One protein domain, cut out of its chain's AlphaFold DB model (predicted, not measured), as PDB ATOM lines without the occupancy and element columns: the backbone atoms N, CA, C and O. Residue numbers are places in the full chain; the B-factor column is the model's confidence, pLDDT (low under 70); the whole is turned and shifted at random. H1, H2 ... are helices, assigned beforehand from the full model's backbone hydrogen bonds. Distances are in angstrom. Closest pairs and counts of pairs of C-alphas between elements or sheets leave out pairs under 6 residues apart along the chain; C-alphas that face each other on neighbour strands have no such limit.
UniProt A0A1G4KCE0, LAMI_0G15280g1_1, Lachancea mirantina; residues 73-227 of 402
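AT A GLANCE: This is residues 73 to 227 of the 402 residues of the protein "LAMI_0G15280g1_1" of Lachancea mirantina (UniProt A0A1G4KCE0). Four helices, H2, H4, H3 and H6, stand side by side in a row, and H5 crosses one face of this slab, packing on H4, H3 and H6. The short H1 lies over the opposite face, near H3 and H4, and residues 141 to 146 stick out. The printed part has 155 residues with six named helices, H1 to H6 along the chain, and no named strand: all helix. It is compact, with a radius of gyration of the C-alphas of 16.5 A and spans of 48 by 41 by 23 A.

IN THESE COORDINATES: H1 is residues 73 to 77, beginning at C-alpha 73 (-3.783, -2.084, -36.227). H2 is residues 81 to 98, 25.8 A long; H3 residues 116 to 129, 19.8 A; H4 residues 145 to 166, 31.7 A; H5 residues 177 to 194, 26.6 A. H6, residues 208 to 227, 28.4 A, ends at C-alpha 227 (-20.768, -13.174, -32.143).

HOW THE PARTS SIT: H2 touches H4 at a shallow tilt of 22 degrees, the same way; the closest C-alphas, of Gln 85 and Leu 154, are 5.3 A apart. H3 and H4 form a helical hairpin at a steep tilt of 39 degrees, closest at C-alphas 125 and 159, 5.8 A. H6 touches H3 with residues 209 to 217 alone, at a shallow tilt of 30 degrees, closest at C-alphas 120 and 210, 5.6 A. H5 is about perpendicular to H6, at 86 degrees, closest at C-alphas 192 and 218, 5.8 A. Every O i to N i+4 pair is within hydrogen-bond range in H2, H3, H4 and H6; H5 has 12 of 14, and H1 0 of 1 but 2 of 2 O i to N i+3 pairs.

THE WHOLE: The farthest C-alphas, of Asp 98 and Thr 199, are 49.8 A apart. The printed part has no cut. The links H2 to H3, H3 to H4 and H5 to H6 are long. Mean pLDDT of the printed part is 84.5; residues 107 to 108, 134 to 146 and 198 to 199 are under 70.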
ATOM      1  N   GLU A  73      -4.932  -1.739 -37.065       72.88
ATOM      2  CA  GLU A  73      -3.783  -2.084 -36.227       72.88
ATOM      3  C   GLU A  73      -3.425  -0.944 -35.273       72.88
ATOM      4  O   GLU A  73      -3.119  -1.194 -34.104       72.88
ATOM      5  N   ASP A  74      -3.543   0.301 -35.726       74.81
ATOM      6  CA  ASP A  74      -3.311   1.485 -34.896       74.81
ATOM      7  C   ASP A  74      -4.369   1.598 -33.801       74.81
ATOM      8  O   ASP A  74      -4.037   1.773 -32.628       74.81
ATOM      9  N   LEU A  75      -5.638   1.371 -34.157       76.81
ATOM     10  CA  LEU A  75      -6.748   1.331 -33.203       76.81
ATOM     11  C   LEU A  75      -6.547   0.274 -32.110       76.81
ATOM     12  O   LEU A  75      -6.859   0.528 -30.946       76.81
ATOM     13  N   SER A  76      -5.989  -0.891 -32.456       72.19
ATOM     14  CA  SER A  76      -5.756  -1.985 -31.503       72.19
ATOM     15  C   SER A  76      -4.730  -1.650 -30.410       72.19
ATOM     16  O   SER A  76      -4.739  -2.267 -29.343       72.19
ATOM     17  N   LYS A  77      -3.864  -0.655 -30.649       76.88
ATOM     18  CA  LYS A  77      -2.820  -0.206 -29.713       76.88
ATOM     19  C   LYS A  77      -3.321   0.875 -28.746       76.88
ATOM     20  O   LYS A  77      -2.665   1.148 -27.739       76.88
ATOM     21  N   ILE A  78      -4.477   1.485 -29.019       77.88
ATOM     22  CA  ILE A  78      -5.019   2.588 -28.220       77.88
ATOM     23  C   ILE A  78      -5.579   2.054 -26.901       77.88
ATOM     24  O   ILE A  78      -6.504   1.245 -26.869       77.88
ATOM     25  N   ARG A  79      -5.043   2.560 -25.786       75.62
ATOM     26  CA  ARG A  79      -5.511   2.220 -24.430       75.62
ATOM     27  C   ARG A  79      -6.504   3.232 -23.860       75.62
ATOM     28  O   ARG A  79      -7.368   2.856 -23.076       75.62
ATOM     29  N   ASN A  80      -6.384   4.505 -24.245       83.00
ATOM     30  CA  ASN A  80      -7.253   5.588 -23.785       83.00
ATOM     31  C   ASN A  80      -8.068   6.151 -24.955       83.00
ATOM     32  O   ASN A  80      -7.606   7.026 -25.684       83.00
ATOM     33  N   PHE A  81      -9.291   5.644 -25.125       84.75
ATOM     34  CA  PHE A  81     -10.131   6.006 -26.268       84.75
ATOM     35  C   PHE A  81     -10.550   7.475 -26.274       84.75
ATOM     36  O   PHE A  81     -10.626   8.075 -27.339       84.75
ATOM     37  N   LYS A  82     -10.800   8.062 -25.096       83.94
ATOM     38  CA  LYS A  82     -11.262   9.450 -24.993       83.94
ATOM     39  C   LYS A  82     -10.171  10.426 -25.430       83.94
ATOM     40  O   LYS A  82     -10.415  11.265 -26.285       83.94
ATOM     41  N   GLN A  83      -8.967  10.256 -24.889       84.44
ATOM     42  CA  GLN A  83      -7.828  11.108 -25.228       84.44
ATOM     43  C   GLN A  83      -7.422  10.956 -26.700       84.44
ATOM     44  O   GLN A  83      -7.126  11.943 -27.362       84.44
ATOM     45  N   ALA A  84      -7.449   9.729 -27.234       85.88
ATOM     46  CA  ALA A  84      -7.197   9.505 -28.655       85.88
ATOM     47  C   ALA A  84      -8.249  10.194 -29.535       85.88
ATOM     48  O   ALA A  84      -7.905  10.806 -30.540       85.88
ATOM     49  N   GLN A  85      -9.525  10.137 -29.141       89.69
ATOM     50  CA  GLN A  85     -10.595  10.814 -29.865       89.69
ATOM     51  C   GLN A  85     -10.404  12.337 -29.859       89.69
ATOM     52  O   GLN A  85     -10.525  12.956 -30.910       89.69
ATOM     53  N   GLU A  86     -10.086  12.929 -28.704       89.19
ATOM     54  CA  GLU A  86      -9.808  14.369 -28.574       89.19
ATOM     55  C   GLU A  86      -8.642  14.794 -29.484       89.19
ATOM     56  O   GLU A  86      -8.802  15.713 -30.283       89.19
ATOM     57  N   SER A  87      -7.530  14.053 -29.472       89.25
ATOM     58  CA  SER A  87      -6.371  14.324 -30.338       89.25
ATOM     59  C   SER A  87      -6.710  14.259 -31.833       89.25
ATOM     60  O   SER A  87      -6.283  15.118 -32.599       89.25
ATOM     61  N   ILE A  88      -7.499  13.269 -32.266       91.19
ATOM     62  CA  ILE A  88      -7.894  13.146 -33.679       91.19
ATOM     63  C   ILE A  88      -8.847  14.276 -34.079       91.19
ATOM     64  O   ILE A  88      -8.785  14.759 -35.209       91.19
ATOM     65  N   LEU A  89      -9.733  14.709 -33.177       91.94
ATOM     66  CA  LEU A  89     -10.619  15.843 -33.435       91.94
ATOM     67  C   LEU A  89      -9.830  17.146 -33.588       91.94
ATOM     68  O   LEU A  89     -10.129  17.910 -34.503       91.94
ATOM     69  N   GLU A  90      -8.816  17.387 -32.759       92.00
ATOM     70  CA  GLU A  90      -7.934  18.552 -32.899       92.00
ATOM     71  C   GLU A  90      -7.231  18.573 -34.262       92.00
ATOM     72  O   GLU A  90      -7.231  19.596 -34.948       92.00
ATOM     73  N   ASP A  91      -6.698  17.436 -34.704       89.94
ATOM     74  CA  ASP A  91      -6.059  17.334 -36.018       89.94
ATOM     75  C   ASP A  91      -7.061  17.464 -37.168       89.94
ATOM     76  O   ASP A  91      -6.759  18.064 -38.199       89.94
ATOM     77  N   LEU A  92      -8.280  16.951 -36.994       90.69
ATOM     78  CA  LEU A  92      -9.364  17.147 -37.951       90.69
ATOM     79  C   LEU A  92      -9.739  18.629 -38.082       90.69
ATOM     80  O   LEU A  92     -10.013  19.085 -39.190       90.69
ATOM     81  N   HIS A  93      -9.763  19.375 -36.977       90.38
ATOM     82  CA  HIS A  93     -10.016  20.815 -37.000       90.38
ATOM     83  C   HIS A  93      -8.937  21.557 -37.793       90.38
ATOM     84  O   HIS A  93      -9.286  22.311 -38.698       90.38
ATOM     85  N   LYS A  94      -7.654  21.257 -37.554       90.12
ATOM     86  CA  LYS A  94      -6.539  21.829 -38.333       90.12
ATOM     87  C   LYS A  94      -6.653  21.501 -39.823       90.12
ATOM     88  O   LYS A  94      -6.582  22.396 -40.653       90.12
ATOM     89  N   LEU A  95      -6.937  20.240 -40.170       88.88
ATOM     90  CA  LEU A  95      -7.128  19.819 -41.566       88.88
ATOM     91  C   LEU A  95      -8.252  20.589 -42.270       88.88
ATOM     92  O   LEU A  95      -8.138  20.898 -43.457       88.88
ATOM     93  N   LYS A  96      -9.347  20.888 -41.561       88.75
ATOM     94  CA  LYS A  96     -10.440  21.689 -42.119       88.75
ATOM     95  C   LYS A  96     -10.029  23.138 -42.345       88.75
ATOM     96  O   LYS A  96     -10.363  23.689 -43.390       88.75
ATOM     97  N   GLU A  97      -9.323  23.739 -41.392       89.12
ATOM     98  CA  GLU A  97      -8.855  25.124 -41.487       89.12
ATOM     99  C   GLU A  97      -7.835  25.293 -42.622       89.12
ATOM    100  O   GLU A  97      -8.040  26.127 -43.506       89.12
ATOM    101  N   ASP A  98      -6.810  24.437 -42.665       86.94
ATOM    102  CA  ASP A  98      -5.747  24.471 -43.675       86.94
ATOM    103  C   ASP A  98      -6.285  24.191 -45.088       86.94
ATOM    104  O   ASP A  98      -5.888  24.829 -46.063       86.94
ATOM    105  N   GLY A  99      -7.218  23.240 -45.202       81.62
ATOM    106  CA  GLY A  99      -7.848  22.855 -46.464       81.62
ATOM    107  C   GLY A  99      -9.038  23.724 -46.878       81.62
ATOM    108  O   GLY A  99      -9.644  23.448 -47.913       81.62
ATOM    109  N   GLN A 100      -9.408  24.729 -46.073       84.00
ATOM    110  CA  GLN A 100     -10.629  25.535 -46.237       84.00
ATOM    111  C   GLN A 100     -11.903  24.685 -46.420       84.00
ATOM    112  O   GLN A 100     -12.833  25.073 -47.134       84.00
ATOM    113  N   LEU A 101     -11.944  23.517 -45.775       86.88
ATOM    114  CA  LEU A 101     -13.043  22.565 -45.882       86.88
ATOM    115  C   LEU A 101     -14.202  22.985 -44.982       86.88
ATOM    116  O   LEU A 101     -13.999  23.390 -43.837       86.88
ATOM    117  N   ARG A 102     -15.429  22.830 -45.478       87.00
ATOM    118  CA  ARG A 102     -16.653  23.174 -44.746       87.00
ATOM    119  C   ARG A 102     -17.592  21.994 -44.678       87.00
ATOM    120  O   ARG A 102     -17.734  21.240 -45.640       87.00
ATOM    121  N   THR A 103     -18.257  21.835 -43.542       85.06
ATOM    122  CA  THR A 103     -19.310  20.821 -43.434       85.06
ATOM    123  C   THR A 103     -20.592  21.297 -44.113       85.06
ATOM    124  O   THR A 103     -20.851  22.496 -44.213       85.06
ATOM    125  N   SER A 104     -21.445  20.365 -44.548       76.94
ATOM    126  CA  SER A 104     -22.745  20.712 -45.150       76.94
ATOM    127  C   SER A 104     -23.659  21.551 -44.248       76.94
ATOM    128  O   SER A 104     -24.602  22.166 -44.732       76.94
ATOM    129  N   ASP A 105     -23.422  21.532 -42.936       78.50
ATOM    130  CA  ASP A 105     -24.223  22.285 -41.967       78.50
ATOM    131  C   ASP A 105     -23.771  23.754 -41.879       78.50
ATOM    132  O   ASP A 105     -24.557  24.627 -41.506       78.50
ATOM    133  N   GLU A 106     -22.523  24.041 -42.265       78.62
ATOM    134  CA  GLU A 106     -21.938  25.385 -42.284       78.62
ATOM    135  C   GLU A 106     -22.333  26.170 -43.544       78.62
ATOM    136  O   GLU A 106     -22.494  27.390 -43.479       78.62
ATOM    137  N   ASP A 107     -22.554  25.491 -44.677       67.69
ATOM    138  CA  ASP A 107     -23.017  26.117 -45.917       67.69
ATOM    139  C   ASP A 107     -24.459  25.715 -46.264       67.69
ATOM    140  O   ASP A 107     -24.730  24.724 -46.936       67.69
ATOM    141  N   ARG A 108     -25.423  26.556 -45.866       68.62
ATOM    142  CA  ARG A 108     -26.851  26.352 -46.181       68.62
ATOM    143  C   ARG A 108     -27.152  26.304 -47.683       68.62
ATOM    144  O   ARG A 108     -28.247  25.877 -48.052       68.62
ATOM    145  N   LYS A 109     -26.250  26.796 -48.540       70.88
ATOM    146  CA  LYS A 109     -26.474  26.883 -49.989       70.88
ATOM    147  C   LYS A 109     -26.006  25.639 -50.735       70.88
ATOM    148  O   LYS A 109     -26.546  25.364 -51.804       70.88
ATOM    149  N   THR A 110     -25.055  24.879 -50.191       72.31
ATOM    150  CA  THR A 110     -24.480  23.712 -50.869       72.31
ATOM    151  C   THR A 110     -24.637  22.451 -50.020       72.31
ATOM    152  O   THR A 110     -24.140  22.330 -48.907       72.31
ATOM    153  N   LYS A 111     -25.383  21.475 -50.550       82.62
ATOM    154  CA  LYS A 111     -25.527  20.161 -49.913       82.62
ATOM    155  C   LYS A 111     -24.400  19.252 -50.378       82.62
ATOM    156  O   LYS A 111     -24.090  19.222 -51.568       82.62
ATOM    157  N   PHE A 112     -23.855  18.461 -49.459       88.81
ATOM    158  CA  PHE A 112     -22.937  17.390 -49.825       88.81
ATOM    159  C   PHE A 112     -23.643  16.376 -50.740       88.81
ATOM    160  O   PHE A 112     -24.748  15.915 -50.432       88.81
ATOM    161  N   LYS A 113     -23.006  16.029 -51.863       90.56
ATOM    162  CA  LYS A 113     -23.509  15.050 -52.829       90.56
ATOM    163  C   LYS A 113     -22.635  13.804 -52.789       90.56
ATOM    164  O   LYS A 113     -21.428  13.880 -52.980       90.56
ATOM    165  N   TRP A 114     -23.269  12.653 -52.585       93.12
ATOM    166  CA  TRP A 114     -22.593  11.364 -52.671       93.12
ATOM    167  C   TRP A 114     -22.253  11.037 -54.124       93.12
ATOM    168  O   TRP A 114     -23.107  11.117 -55.005       93.12
ATOM    169  N   THR A 115     -21.008  10.640 -54.335       92.94
ATOM    170  CA  THR A 115     -20.471  10.110 -55.591       92.94
ATOM    171  C   THR A 115     -20.056   8.658 -55.386       92.94
ATOM    172  O   THR A 115     -19.942   8.195 -54.245       92.94
ATOM    173  N   ASP A 116     -19.801   7.936 -56.471       93.00
ATOM    174  CA  ASP A 116     -19.274   6.570 -56.400       93.00
ATOM    175  C   ASP A 116     -17.928   6.532 -55.668       93.00
ATOM    176  O   ASP A 116     -17.727   5.694 -54.794       93.00
ATOM    177  N   GLU A 117     -17.046   7.501 -55.931       91.69
ATOM    178  CA  GLU A 117     -15.737   7.615 -55.278       91.69
ATOM    179  C   GLU A 117     -15.857   7.831 -53.764       91.69
ATOM    180  O   GLU A 117     -15.244   7.114 -52.975       91.69
ATOM    181  N   THR A 118     -16.687   8.788 -53.336       93.38
ATOM    182  CA  THR A 118     -16.889   9.081 -51.904       93.38
ATOM    183  C   THR A 118     -17.638   7.957 -51.190       93.38
ATOM    184  O   THR A 118     -17.384   7.688 -50.014       93.38
ATOM    185  N   THR A 119     -18.533   7.259 -51.895       94.88
ATOM    186  CA  THR A 119     -19.226   6.073 -51.374       94.88
ATOM    187  C   THR A 119     -18.253   4.910 -51.201       94.88
ATOM    188  O   THR A 119     -18.229   4.292 -50.137       94.88
ATOM    189  N   LEU A 120     -17.412   4.640 -52.201       93.88
ATOM    190  CA  LEU A 120     -16.394   3.598 -52.139       93.88
ATOM    191  C   LEU A 120     -15.384   3.879 -51.020       93.88
ATOM    192  O   LEU A 120     -15.101   2.986 -50.223       93.88
ATOM    193  N   ALA A 121     -14.905   5.121 -50.909       93.38
ATOM    194  CA  ALA A 121     -13.992   5.535 -49.848       93.38
ATOM    195  C   ALA A 121     -14.600   5.320 -48.452       93.38
ATOM    196  O   ALA A 121     -13.924   4.799 -47.561       93.38
ATOM    197  N   LEU A 122     -15.884   5.654 -48.260       95.50
ATOM    198  CA  LEU A 122     -16.582   5.390 -47.001       95.50
ATOM    199  C   LEU A 122     -16.599   3.892 -46.694       95.50
ATOM    200  O   LEU A 122     -16.197   3.486 -45.606       95.50
ATOM    201  N   LEU A 123     -17.035   3.067 -47.650       94.81
ATOM    202  CA  LEU A 123     -17.151   1.623 -47.448       94.81
ATOM    203  C   LEU A 123     -15.798   0.966 -47.174       94.81
ATOM    204  O   LEU A 123     -15.716   0.126 -46.284       94.81
ATOM    205  N   GLN A 124     -14.737   1.375 -47.872       93.19
ATOM    206  CA  GLN A 124     -13.381   0.875 -47.644       93.19
ATOM    207  C   GLN A 124     -12.876   1.221 -46.241       93.19
ATOM    208  O   GLN A 124     -12.397   0.340 -45.532       93.19
ATOM    209  N   ASN A 125     -13.038   2.474 -45.799       92.31
ATOM    210  CA  ASN A 125     -12.658   2.869 -44.441       92.31
ATOM    211  C   ASN A 125     -13.492   2.135 -43.383       92.31
ATOM    212  O   ASN A 125     -12.961   1.720 -42.355       92.31
ATOM    213  N   CYS A 126     -14.788   1.926 -43.631       92.81
ATOM    214  CA  CYS A 126     -15.636   1.134 -42.746       92.81
ATOM    215  C   CYS A 126     -15.243  -0.347 -42.721       92.81
ATOM    216  O   CYS A 126     -15.322  -0.965 -41.665       92.81
ATOM    217  N   PHE A 127     -14.827  -0.921 -43.845       89.94
ATOM    218  CA  PHE A 127     -14.376  -2.309 -43.911       89.94
ATOM    219  C   PHE A 127     -13.033  -2.502 -43.207       89.94
ATOM    220  O   PHE A 127     -12.845  -3.489 -42.511       89.94
ATOM    221  N   GLU A 128     -12.126  -1.538 -43.325       87.69
ATOM    222  CA  GLU A 128     -10.829  -1.586 -42.657       87.69
ATOM    223  C   GLU A 128     -10.955  -1.381 -41.143       87.69
ATOM    224  O   GLU A 128     -10.464  -2.193 -40.368       87.69
ATOM    225  N   ILE A 129     -11.645  -0.325 -40.701       86.94
ATOM    226  CA  ILE A 129     -11.758   0.026 -39.275       86.94
ATOM    227  C   ILE A 129     -12.797  -0.836 -38.546       86.94
ATOM    228  O   ILE A 129     -12.642  -1.152 -37.360       86.94
ATOM    229  N   GLY A 130     -13.889  -1.177 -39.231       86.19
ATOM    230  CA  GLY A 130     -15.013  -1.902 -38.661       86.19
ATOM    231  C   GLY A 130     -15.834  -1.081 -37.670       86.19
ATOM    232  O   GLY A 130     -15.642  -1.228 -36.466       86.19
ATOM    233  N   PRO A 131     -16.793  -0.249 -38.104       82.75
ATOM    234  CA  PRO A 131     -17.527   0.668 -37.223       82.75
ATOM    235  C   PRO A 131     -18.498  -0.016 -36.247       82.75
ATOM    236  O   PRO A 131     -19.133   0.663 -35.436       82.75
ATOM    237  N   PHE A 132     -18.652  -1.340 -36.327       81.75
ATOM    238  CA  PHE A 132     -19.595  -2.112 -35.518       81.75
ATOM    239  C   PHE A 132     -18.907  -2.780 -34.328       81.75
ATOM    240  O   PHE A 132     -17.710  -3.075 -34.343       81.75
ATOM    241  N   TYR A 133     -19.696  -3.047 -33.289       71.94
ATOM    242  CA  TYR A 133     -19.233  -3.781 -32.118       71.94
ATOM    243  C   TYR A 133     -18.985  -5.254 -32.454       71.94
ATOM    244  O   TYR A 133     -19.830  -5.880 -33.087       71.94
ATOM    245  N   GLY A 134     -17.869  -5.825 -31.996       65.62
ATOM    246  CA  GLY A 134     -17.545  -7.230 -32.256       65.62
ATOM    247  C   GLY A 134     -16.962  -7.472 -33.647       65.62
ATOM    248  O   GLY A 134     -16.675  -8.616 -33.992       65.62
ATOM    249  N   PHE A 135     -16.758  -6.403 -34.424       69.38
ATOM    250  CA  PHE A 135     -15.912  -6.438 -35.610       69.38
ATOM    251  C   PHE A 135     -14.451  -6.664 -35.226       69.38
ATOM    252  O   PHE A 135     -13.707  -7.327 -35.944       69.38
ATOM    253  N   GLU A 136     -14.038  -6.142 -34.068       66.31
ATOM    254  CA  GLU A 136     -12.703  -6.389 -33.564       66.31
ATOM    255  C   GLU A 136     -12.564  -7.891 -33.271       66.31
ATOM    256  O   GLU A 136     -13.158  -8.405 -32.325       66.31
ATOM    257  N   ASN A 137     -11.697  -8.598 -34.000       53.34
ATOM    258  CA  ASN A 137     -11.202  -9.928 -33.594       53.34
ATOM    259  C   ASN A 137     -10.351  -9.867 -32.307       53.34
ATOM    260  O   ASN A 137      -9.626 -10.800 -31.959       53.34
ATOM    261  N   ILE A 138     -10.404  -8.746 -31.595       50.31
ATOM    262  CA  ILE A 138      -9.672  -8.497 -30.375       50.31
ATOM    263  C   ILE A 138     -10.410  -9.238 -29.261       50.31
ATOM    264  O   ILE A 138     -11.609  -9.050 -29.040       50.31
ATOM    265  N   LYS A 139      -9.677 -10.082 -28.527       46.12
ATOM    266  CA  LYS A 139     -10.118 -10.658 -27.249       46.12
ATOM    267  C   LYS A 139     -10.294  -9.521 -26.238       46.12
ATOM    268  O   LYS A 139      -9.450  -9.309 -25.377       46.12
ATOM    269  N   LEU A 140     -11.376  -8.757 -26.355       48.34
ATOM    270  CA  LEU A 140     -11.703  -7.705 -25.404       48.34
ATOM    271  C   LEU A 140     -12.171  -8.394 -24.121       48.34
ATOM    272  O   LEU A 140     -13.333  -8.806 -24.000       48.34
ATOM    273  N   SER A 141     -11.229  -8.563 -23.187       41.53
ATOM    274  CA  SER A 141     -11.482  -8.948 -21.801       41.53
ATOM    275  C   SER A 141     -12.596  -8.058 -21.266       41.53
ATOM    276  O   SER A 141     -12.406  -6.850 -21.192       41.53
ATOM    277  N   SER A 142     -13.770  -8.649 -21.020       48.28
ATOM    278  CA  SER A 142     -14.985  -8.046 -20.448       48.28
ATOM    279  C   SER A 142     -15.030  -6.505 -20.414       48.28
ATOM    280  O   SER A 142     -15.149  -5.917 -19.339       48.28
ATOM    281  N   GLN A 143     -14.935  -5.834 -21.566       55.00
ATOM    282  CA  GLN A 143     -15.026  -4.375 -21.572       55.00
ATOM    283  C   GLN A 143     -16.417  -3.961 -21.098       55.00
ATOM    284  O   GLN A 143     -17.439  -4.481 -21.585       55.00
ATOM    285  N   ARG A 144     -16.453  -3.038 -20.130       60.19
ATOM    286  CA  ARG A 144     -17.693  -2.497 -19.559       60.19
ATOM    287  C   ARG A 144     -18.463  -1.766 -20.662       60.19
ATOM    288  O   ARG A 144     -17.869  -1.231 -21.592       60.19
ATOM    289  N   LYS A 145     -19.800  -1.708 -20.576       62.28
ATOM    290  CA  LYS A 145     -20.660  -1.082 -21.611       62.28
ATOM    291  C   LYS A 145     -20.192   0.323 -22.043       62.28
ATOM    292  O   LYS A 145     -20.265   0.633 -23.225       62.28
ATOM    293  N   LEU A 146     -19.679   1.123 -21.104       57.78
ATOM    294  CA  LEU A 146     -19.140   2.471 -21.343       57.78
ATOM    295  C   LEU A 146     -17.893   2.478 -22.245       57.78
ATOM    296  O   LEU A 146     -17.782   3.315 -23.136       57.78
ATOM    297  N   GLU A 147     -16.988   1.515 -22.072       71.62
ATOM    298  CA  GLU A 147     -15.777   1.393 -22.896       71.62
ATOM    299  C   GLU A 147     -16.134   1.034 -24.342       71.62
ATOM    300  O   GLU A 147     -15.517   1.536 -25.276       71.62
ATOM    301  N   ARG A 148     -17.205   0.248 -24.533       75.81
ATOM    302  CA  ARG A 148     -17.725  -0.105 -25.862       75.81
ATOM    303  C   ARG A 148     -18.265   1.116 -26.601       75.81
ATOM    304  O   ARG A 148     -17.973   1.285 -27.780       75.81
ATOM    305  N   SER A 149     -19.029   1.980 -25.925       79.31
ATOM    306  CA  SER A 149     -19.520   3.220 -26.544       79.31
ATOM    307  C   SER A 149     -18.383   4.173 -26.908       79.31
ATOM    308  O   SER A 149     -18.410   4.751 -27.991       79.31
ATOM    309  N   SER A 150     -17.365   4.302 -26.050       83.25
ATOM    310  CA  SER A 150     -16.189   5.132 -26.338       83.25
ATOM    311  C   SER A 150     -15.374   4.587 -27.509       83.25
ATOM    312  O   SER A 150     -14.937   5.364 -28.351       83.25
ATOM    313  N   LEU A 151     -15.220   3.266 -27.612       85.00
ATOM    314  CA  LEU A 151     -14.540   2.627 -28.737       85.00
ATOM    315  C   LEU A 151     -15.286   2.844 -30.060       85.00
ATOM    316  O   LEU A 151     -14.673   3.217 -31.053       85.00
ATOM    317  N   ILE A 152     -16.610   2.663 -30.076       87.81
ATOM    318  CA  ILE A 152     -17.425   2.919 -31.274       87.81
ATOM    319  C   ILE A 152     -17.325   4.394 -31.684       87.81
ATOM    320  O   ILE A 152     -17.169   4.693 -32.865       87.81
ATOM    321  N   SER A 153     -17.392   5.310 -30.715       89.44
ATOM    322  CA  SER A 153     -17.219   6.748 -30.944       89.44
ATOM    323  C   SER A 153     -15.869   7.049 -31.603       89.44
ATOM    324  O   SER A 153     -15.829   7.645 -32.675       89.44
ATOM    325  N   LEU A 154     -14.777   6.531 -31.028       90.12
ATOM    326  CA  LEU A 154     -13.431   6.668 -31.580       90.12
ATOM    327  C   LEU A 154     -13.334   6.119 -33.010       90.12
ATOM    328  O   LEU A 154     -12.817   6.802 -33.886       90.12
ATOM    329  N   LYS A 155     -13.871   4.923 -33.270       91.50
ATOM    330  CA  LYS A 155     -13.873   4.313 -34.609       91.50
ATOM    331  C   LYS A 155     -14.525   5.207 -35.655       91.50
ATOM    332  O   LYS A 155     -13.981   5.370 -36.744       91.50
ATOM    333  N   TRP A 156     -15.668   5.807 -35.328       94.25
ATOM    334  CA  TRP A 156     -16.339   6.744 -36.228       94.25
ATOM    335  C   TRP A 156     -15.537   8.022 -36.448       94.25
ATOM    336  O   TRP A 156     -15.454   8.485 -37.583       94.25
ATOM    337  N   THR A 157     -14.892   8.547 -35.405       93.38
ATOM    338  CA  THR A 157     -13.970   9.679 -35.539       93.38
ATOM    339  C   THR A 157     -12.786   9.331 -36.450       93.38
ATOM    340  O   THR A 157     -12.457  10.123 -37.327       93.38
ATOM    341  N   CYS A 158     -12.201   8.134 -36.339       92.56
ATOM    342  CA  CYS A 158     -11.128   7.675 -37.231       92.56
ATOM    343  C   CYS A 158     -11.592   7.515 -38.686       92.56
ATOM    344  O   CYS A 158     -10.893   7.945 -39.599       92.56
ATOM    345  N   ILE A 159     -12.781   6.941 -38.914       94.12
ATOM    346  CA  ILE A 159     -13.365   6.835 -40.262       94.12
ATOM    347  C   ILE A 159     -13.555   8.229 -40.858       94.12
ATOM    348  O   ILE A 159     -13.179   8.463 -42.003       94.12
ATOM    349  N   TYR A 160     -14.112   9.165 -40.086       94.81
ATOM    350  CA  TYR A 160     -14.322  10.530 -40.554       94.81
ATOM    351  C   TYR A 160     -12.999  11.240 -40.859       94.81
ATOM    352  O   TYR A 160     -12.860  11.858 -41.911       94.81
ATOM    353  N   TYR A 161     -12.007  11.082 -39.986       93.69
ATOM    354  CA  TYR A 161     -10.663  11.607 -40.192       93.69
ATOM    355  C   TYR A 161     -10.027  11.088 -41.485       93.69
ATOM    356  O   TYR A 161      -9.594  11.881 -42.320       93.69
ATOM    357  N   ASN A 162     -10.039   9.770 -41.702       93.38
ATOM    358  CA  ASN A 162      -9.506   9.173 -42.923       93.38
ATOM    359  C   ASN A 162     -10.269   9.640 -44.168       93.38
ATOM    360  O   ASN A 162      -9.653   9.901 -45.198       93.38
ATOM    361  N   MET A 163     -11.595   9.781 -44.079       92.81
ATOM    362  CA  MET A 163     -12.409  10.318 -45.171       92.81
ATOM    363  C   MET A 163     -11.952  11.723 -45.557       92.81
ATOM    364  O   MET A 163     -11.669  11.956 -46.730       92.81
ATOM    365  N   VAL A 164     -11.836  12.631 -44.584       91.50
ATOM    366  CA  VAL A 164     -11.434  14.029 -44.810       91.50
ATOM    367  C   VAL A 164     -10.002  14.132 -45.330       91.50
ATOM    368  O   VAL A 164      -9.732  14.922 -46.228       91.50
ATOM    369  N   ARG A 165      -9.089  13.310 -44.806       88.81
ATOM    370  CA  ARG A 165      -7.668  13.357 -45.166       88.81
ATOM    371  C   ARG A 165      -7.351  12.713 -46.518       88.81
ATOM    372  O   ARG A 165      -6.437  13.166 -47.199       88.81
ATOM    373  N   CYS A 166      -8.042  11.632 -46.882       85.94
ATOM    374  CA  CYS A 166      -7.670  10.796 -48.030       85.94
ATOM    375  C   CYS A 166      -8.597  10.936 -49.245       85.94
ATOM    376  O   CYS A 166      -8.276  10.397 -50.302       85.94
ATOM    377  N   THR A 167      -9.725  11.638 -49.121       87.81
ATOM    378  CA  THR A 167     -10.702  11.790 -50.212       87.81
ATOM    379  C   THR A 167     -10.694  13.219 -50.733       87.81
ATOM    380  O   THR A 167     -10.597  14.172 -49.964       87.81
ATOM    381  N   LYS A 168     -10.818  13.384 -52.052       86.31
ATOM    382  CA  LYS A 168     -11.015  14.703 -52.659       86.31
ATOM    383  C   LYS A 168     -12.499  15.048 -52.629       86.31
ATOM    384  O   LYS A 168     -13.327  14.249 -53.056       86.31
ATOM    385  N   PHE A 169     -12.820  16.239 -52.141       87.38
ATOM    386  CA  PHE A 169     -14.191  16.728 -52.052       87.38
ATOM    387  C   PHE A 169     -14.398  17.905 -52.993       87.38
ATOM    388  O   PHE A 169     -13.609  18.852 -53.013       87.38
ATOM    389  N   GLU A 170     -15.472  17.850 -53.772       83.62
ATOM    390  CA  GLU A 170     -15.843  18.939 -54.666       83.62
ATOM    391  C   GLU A 170     -16.195  20.195 -53.856       83.62
ATOM    392  O   GLU A 170     -16.918  20.134 -52.858       83.62
ATOM    393  N   ASN A 171     -15.680  21.349 -54.292       82.50
ATOM    394  CA  ASN A 171     -15.929  22.663 -53.681       82.50
ATOM    395  C   ASN A 171     -15.548  22.769 -52.189       82.50
ATOM    396  O   ASN A 171     -16.041  23.656 -51.497       82.50
ATOM    397  N   GLY A 172     -14.703  21.862 -51.685       85.25
ATOM    398  CA  GLY A 172     -14.310  21.829 -50.274       85.25
ATOM    399  C   GLY A 172     -15.446  21.456 -49.313       85.25
ATOM    400  O   GLY A 172     -15.302  21.645 -48.106       85.25
ATOM    401  N   ILE A 173     -16.574  20.933 -49.813       89.50
ATOM    402  CA  ILE A 173     -17.712  20.538 -48.976       89.50
ATOM    403  C   ILE A 173     -17.564  19.080 -48.552       89.50
ATOM    404  O   ILE A 173     -17.600  18.170 -49.379       89.50
ATOM    405  N   ILE A 174     -17.452  18.854 -47.245       92.06
ATOM    406  CA  ILE A 174     -17.306  17.522 -46.651       92.06
ATOM    407  C   ILE A 174     -18.597  17.074 -45.950       92.06
ATOM    408  O   ILE A 174     -19.345  17.907 -45.420       92.06
ATOM    409  N   PRO A 175     -18.878  15.758 -45.906       92.38
ATOM    410  CA  PRO A 175     -20.018  15.241 -45.166       92.38
ATOM    411  C   PRO A 175     -19.816  15.392 -43.657       92.38
ATOM    412  O   PRO A 175     -18.698  15.318 -43.146       92.38
ATOM    413  N   THR A 176     -20.912  15.525 -42.917       92.31
ATOM    414  CA  THR A 176     -20.879  15.415 -41.455       92.31
ATOM    415  C   THR A 176     -20.714  13.960 -41.021       92.31
ATOM    416  O   THR A 176     -21.109  13.030 -41.728       92.31
ATOM    417  N   GLU A 177     -20.202  13.735 -39.808       92.44
ATOM    418  CA  GLU A 177     -20.111  12.383 -39.236       92.44
ATOM    419  C   GLU A 177     -21.485  11.682 -39.216       92.44
ATOM    420  O   GLU A 177     -21.592  10.484 -39.481       92.44
ATOM    421  N   LEU A 178     -22.562  12.437 -38.967       92.00
ATOM    422  CA  LEU A 178     -23.930  11.923 -39.014       92.00
ATOM    423  C   LEU A 178     -24.329  11.471 -40.427       92.00
ATOM    424  O   LEU A 178     -24.954  10.422 -40.577       92.00
ATOM    425  N   GLN A 179     -23.955  12.221 -41.466       93.50
ATOM    426  CA  GLN A 179     -24.199  11.823 -42.853       93.50
ATOM    427  C   GLN A 179     -23.439  10.548 -43.222       93.50
ATOM    428  O   GLN A 179     -24.026   9.683 -43.871       93.50
ATOM    429  N   LEU A 180     -22.190  10.384 -42.764       94.88
ATOM    430  CA  LEU A 180     -21.433   9.138 -42.953       94.88
ATOM    431  C   LEU A 180     -22.163   7.945 -42.319       94.88
ATOM    432  O   LEU A 180     -22.382   6.925 -42.976       94.88
ATOM    433  N   LYS A 181     -22.600   8.093 -41.060       94.44
ATOM    434  CA  LYS A 181     -23.354   7.063 -40.324       94.44
ATOM    435  C   LYS A 181     -24.652   6.688 -41.030       94.44
ATOM    436  O   LYS A 181     -24.935   5.504 -41.207       94.44
ATOM    437  N   ASN A 182     -25.423   7.687 -41.453       95.19
ATOM    438  CA  ASN A 182     -26.701   7.477 -42.128       95.19
ATOM    439  C   ASN A 182     -26.521   6.817 -43.498       95.19
ATOM    440  O   ASN A 182     -27.266   5.896 -43.824       95.19
ATOM    441  N   LYS A 183     -25.513   7.238 -44.274       95.50
ATOM    442  CA  LYS A 183     -25.200   6.619 -45.565       95.50
ATOM    443  C   LYS A 183     -24.796   5.161 -45.388       95.50
ATOM    444  O   LYS A 183     -25.338   4.311 -46.083       95.50
ATOM    445  N   LEU A 184     -23.908   4.856 -44.438       95.81
ATOM    446  CA  LEU A 184     -23.506   3.477 -44.167       95.81
ATOM    447  C   LEU A 184     -24.694   2.607 -43.750       95.81
ATOM    448  O   LEU A 184     -24.854   1.502 -44.262       95.81
ATOM    449  N   LYS A 185     -25.525   3.114 -42.832       94.88
ATOM    450  CA  LYS A 185     -26.726   2.418 -42.370       94.88
ATOM    451  C   LYS A 185     -27.643   2.080 -43.544       94.88
ATOM    452  O   LYS A 185     -27.987   0.920 -43.708       94.88
ATOM    453  N   TYR A 186     -27.958   3.065 -44.383       95.31
ATOM    454  CA  TYR A 186     -28.791   2.870 -45.569       95.31
ATOM    455  C   TYR A 186     -28.239   1.777 -46.497       95.31
ATOM    456  O   TYR A 186     -28.968   0.872 -46.884       95.31
ATOM    457  N   MET A 187     -26.938   1.816 -46.805       95.12
ATOM    458  CA  MET A 187     -26.308   0.819 -47.681       95.12
ATOM    459  C   MET A 187     -26.366  -0.594 -47.088       95.12
ATOM    460  O   MET A 187     -26.597  -1.563 -47.805       95.12
ATOM    461  N   LEU A 188     -26.166  -0.721 -45.775       93.81
ATOM    462  CA  LEU A 188     -26.261  -2.008 -45.094       93.81
ATOM    463  C   LEU A 188     -27.691  -2.525 -44.997       93.81
ATOM    464  O   LEU A 188     -27.891  -3.724 -45.159       93.81
ATOM    465  N   ASP A 189     -28.668  -1.657 -44.755       93.25
ATOM    466  CA  ASP A 189     -30.076  -2.050 -44.694       93.25
ATOM    467  C   ASP A 189     -30.532  -2.650 -46.041       93.25
ATOM    468  O   ASP A 189     -31.290  -3.617 -46.048       93.25
ATOM    469  N   LEU A 190     -29.987  -2.167 -47.168       92.44
ATOM    470  CA  LEU A 190     -30.200  -2.756 -48.500       92.44
ATOM    471  C   LEU A 190     -29.413  -4.057 -48.739       92.44
ATOM    472  O   LEU A 190     -29.904  -4.969 -49.400       92.44
ATOM    473  N   ALA A 191     -28.183  -4.150 -48.230       91.88
ATOM    474  CA  ALA A 191     -27.295  -5.289 -48.468       91.88
ATOM    475  C   ALA A 191     -27.618  -6.520 -47.606       91.88
ATOM    476  O   ALA A 191     -27.440  -7.656 -48.045       91.88
ATOM    477  N   MET A 192     -28.052  -6.312 -46.362       89.69
ATOM    478  CA  MET A 192     -28.237  -7.376 -45.369       89.69
ATOM    479  C   MET A 192     -29.281  -8.439 -45.754       89.69
ATOM    480  O   MET A 192     -29.057  -9.597 -45.412       89.69
ATOM    481  N   PRO A 193     -30.394  -8.129 -46.441       89.06
ATOM    482  CA  PRO A 193     -31.293  -9.164 -46.957       89.06
ATOM    483  C   PRO A 193     -30.620 -10.032 -48.029       89.06
ATOM    484  O   PRO A 193     -30.728 -11.255 -47.989       89.06
ATOM    485  N   LYS A 194     -29.842  -9.408 -48.923       87.69
ATOM    486  CA  LYS A 194     -29.240 -10.062 -50.094       87.69
ATOM    487  C   LYS A 194     -28.076 -10.996 -49.767       87.69
ATOM    488  O   LYS A 194     -27.807 -11.918 -50.520       87.69
ATOM    489  N   ILE A 195     -27.374 -10.806 -48.643       86.44
ATOM    490  CA  ILE A 195     -26.254 -11.702 -48.279       86.44
ATOM    491  C   ILE A 195     -26.688 -13.133 -47.926       86.44
ATOM    492  O   ILE A 195     -25.827 -14.010 -47.852       86.44
ATOM    493  N   PHE A 196     -27.976 -13.356 -47.647       79.31
ATOM    494  CA  PHE A 196     -28.524 -14.670 -47.298       79.31
ATOM    495  C   PHE A 196     -29.222 -15.356 -48.468       79.31
ATOM    496  O   PHE A 196     -29.564 -16.534 -48.345       79.31
ATOM    497  N   ASP A 197     -29.435 -14.637 -49.566       79.94
ATOM    498  CA  ASP A 197     -30.006 -15.208 -50.770       79.94
ATOM    499  C   ASP A 197     -28.882 -15.829 -51.605       79.94
ATOM    500  O   ASP A 197     -27.997 -15.141 -52.107       79.94
ATOM    501  N   GLU A 198     -28.862 -17.160 -51.682       64.31
ATOM    502  CA  GLU A 198     -27.869 -17.900 -52.471       64.31
ATOM    503  C   GLU A 198     -28.189 -17.868 -53.976       64.31
ATOM    504  O   GLU A 198     -27.372 -18.323 -54.776       64.31
ATOM    505  N   THR A 199     -29.370 -17.365 -54.359       65.38
ATOM    506  CA  THR A 199     -29.876 -17.430 -55.736       65.38
ATOM    507  C   THR A 199     -29.736 -16.123 -56.510       65.38
ATOM    508  O   THR A 199     -29.659 -16.158 -57.736       65.38
ATOM    509  N   GLU A 200     -29.626 -14.989 -55.816       70.75
ATOM    510  CA  GLU A 200     -29.528 -13.671 -56.440       70.75
ATOM    511  C   GLU A 200     -28.082 -13.176 -56.569       70.75
ATOM    512  O   GLU A 200     -27.241 -13.323 -55.676       70.75
ATOM    513  N   THR A 201     -27.788 -12.511 -57.687       78.88
ATOM    514  CA  THR A 201     -26.557 -11.734 -57.842       78.88
ATOM    515  C   THR A 201     -26.574 -10.554 -56.871       78.88
ATOM    516  O   THR A 201     -27.532  -9.780 -56.824       78.88
ATOM    517  N   PHE A 202     -25.506 -10.395 -56.084       85.19
ATOM    518  CA  PHE A 202     -25.390  -9.281 -55.143       85.19
ATOM    519  C   PHE A 202     -25.210  -7.959 -55.904       85.19
ATOM    520  O   PHE A 202     -24.093  -7.566 -56.233       85.19
ATOM    521  N   GLU A 203     -26.321  -7.278 -56.177       89.38
ATOM    522  CA  GLU A 203     -26.360  -5.972 -56.839       89.38
ATOM    523  C   GLU A 203     -27.188  -4.999 -55.994       89.38
ATOM    524  O   GLU A 203     -28.391  -5.187 -55.798       89.38
ATOM    525  N   VAL A 204     -26.547  -3.970 -55.439       89.31
ATOM    526  CA  VAL A 204     -27.208  -2.955 -54.594       89.31
ATOM    527  C   VAL A 204     -27.094  -1.580 -55.232       89.31
ATOM    528  O   VAL A 204     -28.059  -0.819 -55.242       89.31
ATOM    529  N   THR A 205     -25.921  -1.255 -55.763       88.88
ATOM    530  CA  THR A 205     -25.646   0.038 -56.399       88.88
ATOM    531  C   THR A 205     -25.549  -0.049 -57.913       88.88
ATOM    532  O   THR A 205     -25.595   0.986 -58.573       88.88
ATOM    533  N   GLY A 206     -25.390  -1.258 -58.462       88.31
ATOM    534  CA  GLY A 206     -25.094  -1.471 -59.879       88.31
ATOM    535  C   GLY A 206     -23.626  -1.207 -60.233       88.31
ATOM    536  O   GLY A 206     -23.233  -1.374 -61.385       88.31
ATOM    537  N   ASN A 207     -22.796  -0.818 -59.256       92.44
ATOM    538  CA  ASN A 207     -21.354  -0.695 -59.418       92.44
ATOM    539  C   ASN A 207     -20.662  -1.905 -58.760       92.44
ATOM    540  O   ASN A 207     -20.657  -2.009 -57.529       92.44
ATOM    541  N   PRO A 208     -20.010  -2.793 -59.537       90.56
ATOM    542  CA  PRO A 208     -19.476  -4.053 -59.019       90.56
ATOM    543  C   PRO A 208     -18.383  -3.860 -57.960       90.56
ATOM    544  O   PRO A 208     -18.225  -4.698 -57.074       90.56
ATOM    545  N   HIS A 209     -17.643  -2.748 -58.005       90.50
ATOM    546  CA  HIS A 209     -16.587  -2.473 -57.028       90.50
ATOM    547  C   HIS A 209     -17.182  -2.072 -55.675       90.50
ATOM    548  O   HIS A 209     -16.748  -2.560 -54.631       90.50
ATOM    549  N   ILE A 210     -18.198  -1.206 -55.697       93.94
ATOM    550  CA  ILE A 210     -18.921  -0.773 -54.497       93.94
ATOM    551  C   ILE A 210     -19.669  -1.962 -53.891       93.94
ATOM    552  O   ILE A 210     -19.557  -2.205 -52.689       93.94
ATOM    553  N   ASP A 211     -20.361  -2.733 -54.728       93.62
ATOM    554  CA  ASP A 211     -21.145  -3.889 -54.306       93.62
ATOM    555  C   ASP A 211     -20.251  -4.996 -53.723       93.62
ATOM    556  O   ASP A 211     -20.573  -5.551 -52.672       93.62
ATOM    557  N   SER A 212     -19.063  -5.241 -54.286       92.12
ATOM    558  CA  SER A 212     -18.093  -6.187 -53.713       92.12
ATOM    559  C   SER A 212     -17.651  -5.795 -52.294       92.12
ATOM    560  O   SER A 212     -17.641  -6.634 -51.388       92.12
ATOM    561  N   VAL A 213     -17.296  -4.524 -52.068       92.81
ATOM    562  CA  VAL A 213     -16.886  -4.047 -50.731       92.81
ATOM    563  C   VAL A 213     -18.074  -4.062 -49.767       92.81
ATOM    564  O   VAL A 213     -17.937  -4.478 -48.614       92.81
ATOM    565  N   LEU A 214     -19.256  -3.655 -50.235       94.62
ATOM    566  CA  LEU A 214     -20.480  -3.652 -49.442       94.62
ATOM    567  C   LEU A 214     -20.886  -5.066 -49.010       94.62
ATOM    568  O   LEU A 214     -21.251  -5.257 -47.850       94.62
ATOM    569  N   MET A 215     -20.772  -6.057 -49.896       92.69
ATOM    570  CA  MET A 215     -21.017  -7.464 -49.577       92.69
ATOM    571  C   MET A 215     -20.074  -7.949 -48.472       92.69
ATOM    572  O   MET A 215     -20.520  -8.564 -47.501       92.69
ATOM    573  N   GLY A 216     -18.777  -7.644 -48.592       90.50
ATOM    574  CA  GLY A 216     -17.786  -7.964 -47.563       90.50
ATOM    575  C   GLY A 216     -18.146  -7.341 -46.213       90.50
ATOM    576  O   GLY A 216     -18.149  -8.025 -45.187       90.50
ATOM    577  N   LEU A 217     -18.529  -6.063 -46.216       92.25
ATOM    578  CA  LEU A 217     -18.921  -5.343 -45.009       92.25
ATOM    579  C   LEU A 217     -20.210  -5.894 -44.379       92.25
ATOM    580  O   LEU A 217     -20.277  -6.048 -43.158       92.25
ATOM    581  N   ALA A 218     -21.220  -6.215 -45.189       91.69
ATOM    582  CA  ALA A 218     -22.481  -6.787 -44.728       91.69
ATOM    583  C   ALA A 218     -22.273  -8.168 -44.088       91.69
ATOM    584  O   ALA A 218     -22.790  -8.432 -43.001       91.69
ATOM    585  N   ARG A 219     -21.434  -9.020 -44.693       90.12
ATOM    586  CA  ARG A 219     -21.040 -10.310 -44.102       90.12
ATOM    587  C   ARG A 219     -20.308 -10.127 -42.775       90.12
ATOM    588  O   ARG A 219     -20.687 -10.751 -41.786       90.12
ATOM    589  N   ALA A 220     -19.325  -9.228 -42.720       87.62
ATOM    590  CA  ALA A 220     -18.577  -8.958 -41.494       87.62
ATOM    591  C   ALA A 220     -19.476  -8.408 -40.372       87.62
ATOM    592  O   ALA A 220     -19.330  -8.791 -39.208       87.62
ATOM    593  N   LYS A 221     -20.453  -7.557 -40.712       90.50
ATOM    594  CA  LYS A 221     -21.478  -7.096 -39.769       90.50
ATOM    595  C   LYS A 221     -22.350  -8.251 -39.275       90.50
ATOM    596  O   LYS A 221     -22.545  -8.370 -38.070       90.50
ATOM    597  N   SER A 222     -22.855  -9.097 -40.173       88.38
ATOM    598  CA  SER A 222     -23.649 -10.280 -39.808       88.38
ATOM    599  C   SER A 222     -22.888 -11.180 -38.828       88.38
ATOM    600  O   SER A 222     -23.408 -11.580 -37.785       88.38
ATOM    601  N   GLU A 223     -21.607 -11.423 -39.099       85.31
ATOM    602  CA  GLU A 223     -20.742 -12.230 -38.245       85.31
ATOM    603  C   GLU A 223     -20.474 -11.571 -36.880       85.31
ATOM    604  O   GLU A 223     -20.470 -12.241 -35.845       85.31
ATOM    605  N   ALA A 224     -20.287 -10.249 -36.842       83.06
ATOM    606  CA  ALA A 224     -20.169  -9.487 -35.600       83.06
ATOM    607  C   ALA A 224     -21.466  -9.531 -34.768       83.06
ATOM    608  O   ALA A 224     -21.413  -9.765 -33.558       83.06
ATOM    609  N   ASP A 225     -22.630  -9.400 -35.412       84.56
ATOM    610  CA  ASP A 225     -23.943  -9.487 -34.767       84.56
ATOM    611  C   ASP A 225     -24.176 -10.886 -34.164       84.56
ATOM    612  O   ASP A 225     -24.623 -11.004 -33.019       84.56
ATOM    613  N   ILE A 226     -23.818 -11.956 -34.886       82.19
ATOM    614  CA  ILE A 226     -23.901 -13.341 -34.390       82.19
ATOM    615  C   ILE A 226     -22.983 -13.539 -33.181       82.19
ATOM    616  O   ILE A 226     -23.425 -14.043 -32.146       82.19
ATOM    617  N   ARG A 227     -21.721 -13.098 -33.265       75.81
ATOM    618  CA  ARG A 227     -20.768 -13.174 -32.143       75.81
ATOM    619  C   ARG A 227     -21.258 -12.396 -30.923       75.81
ATOM    620  O   ARG A 227     -21.148 -12.882 -29.795       75.81
TER     621      ARG A 227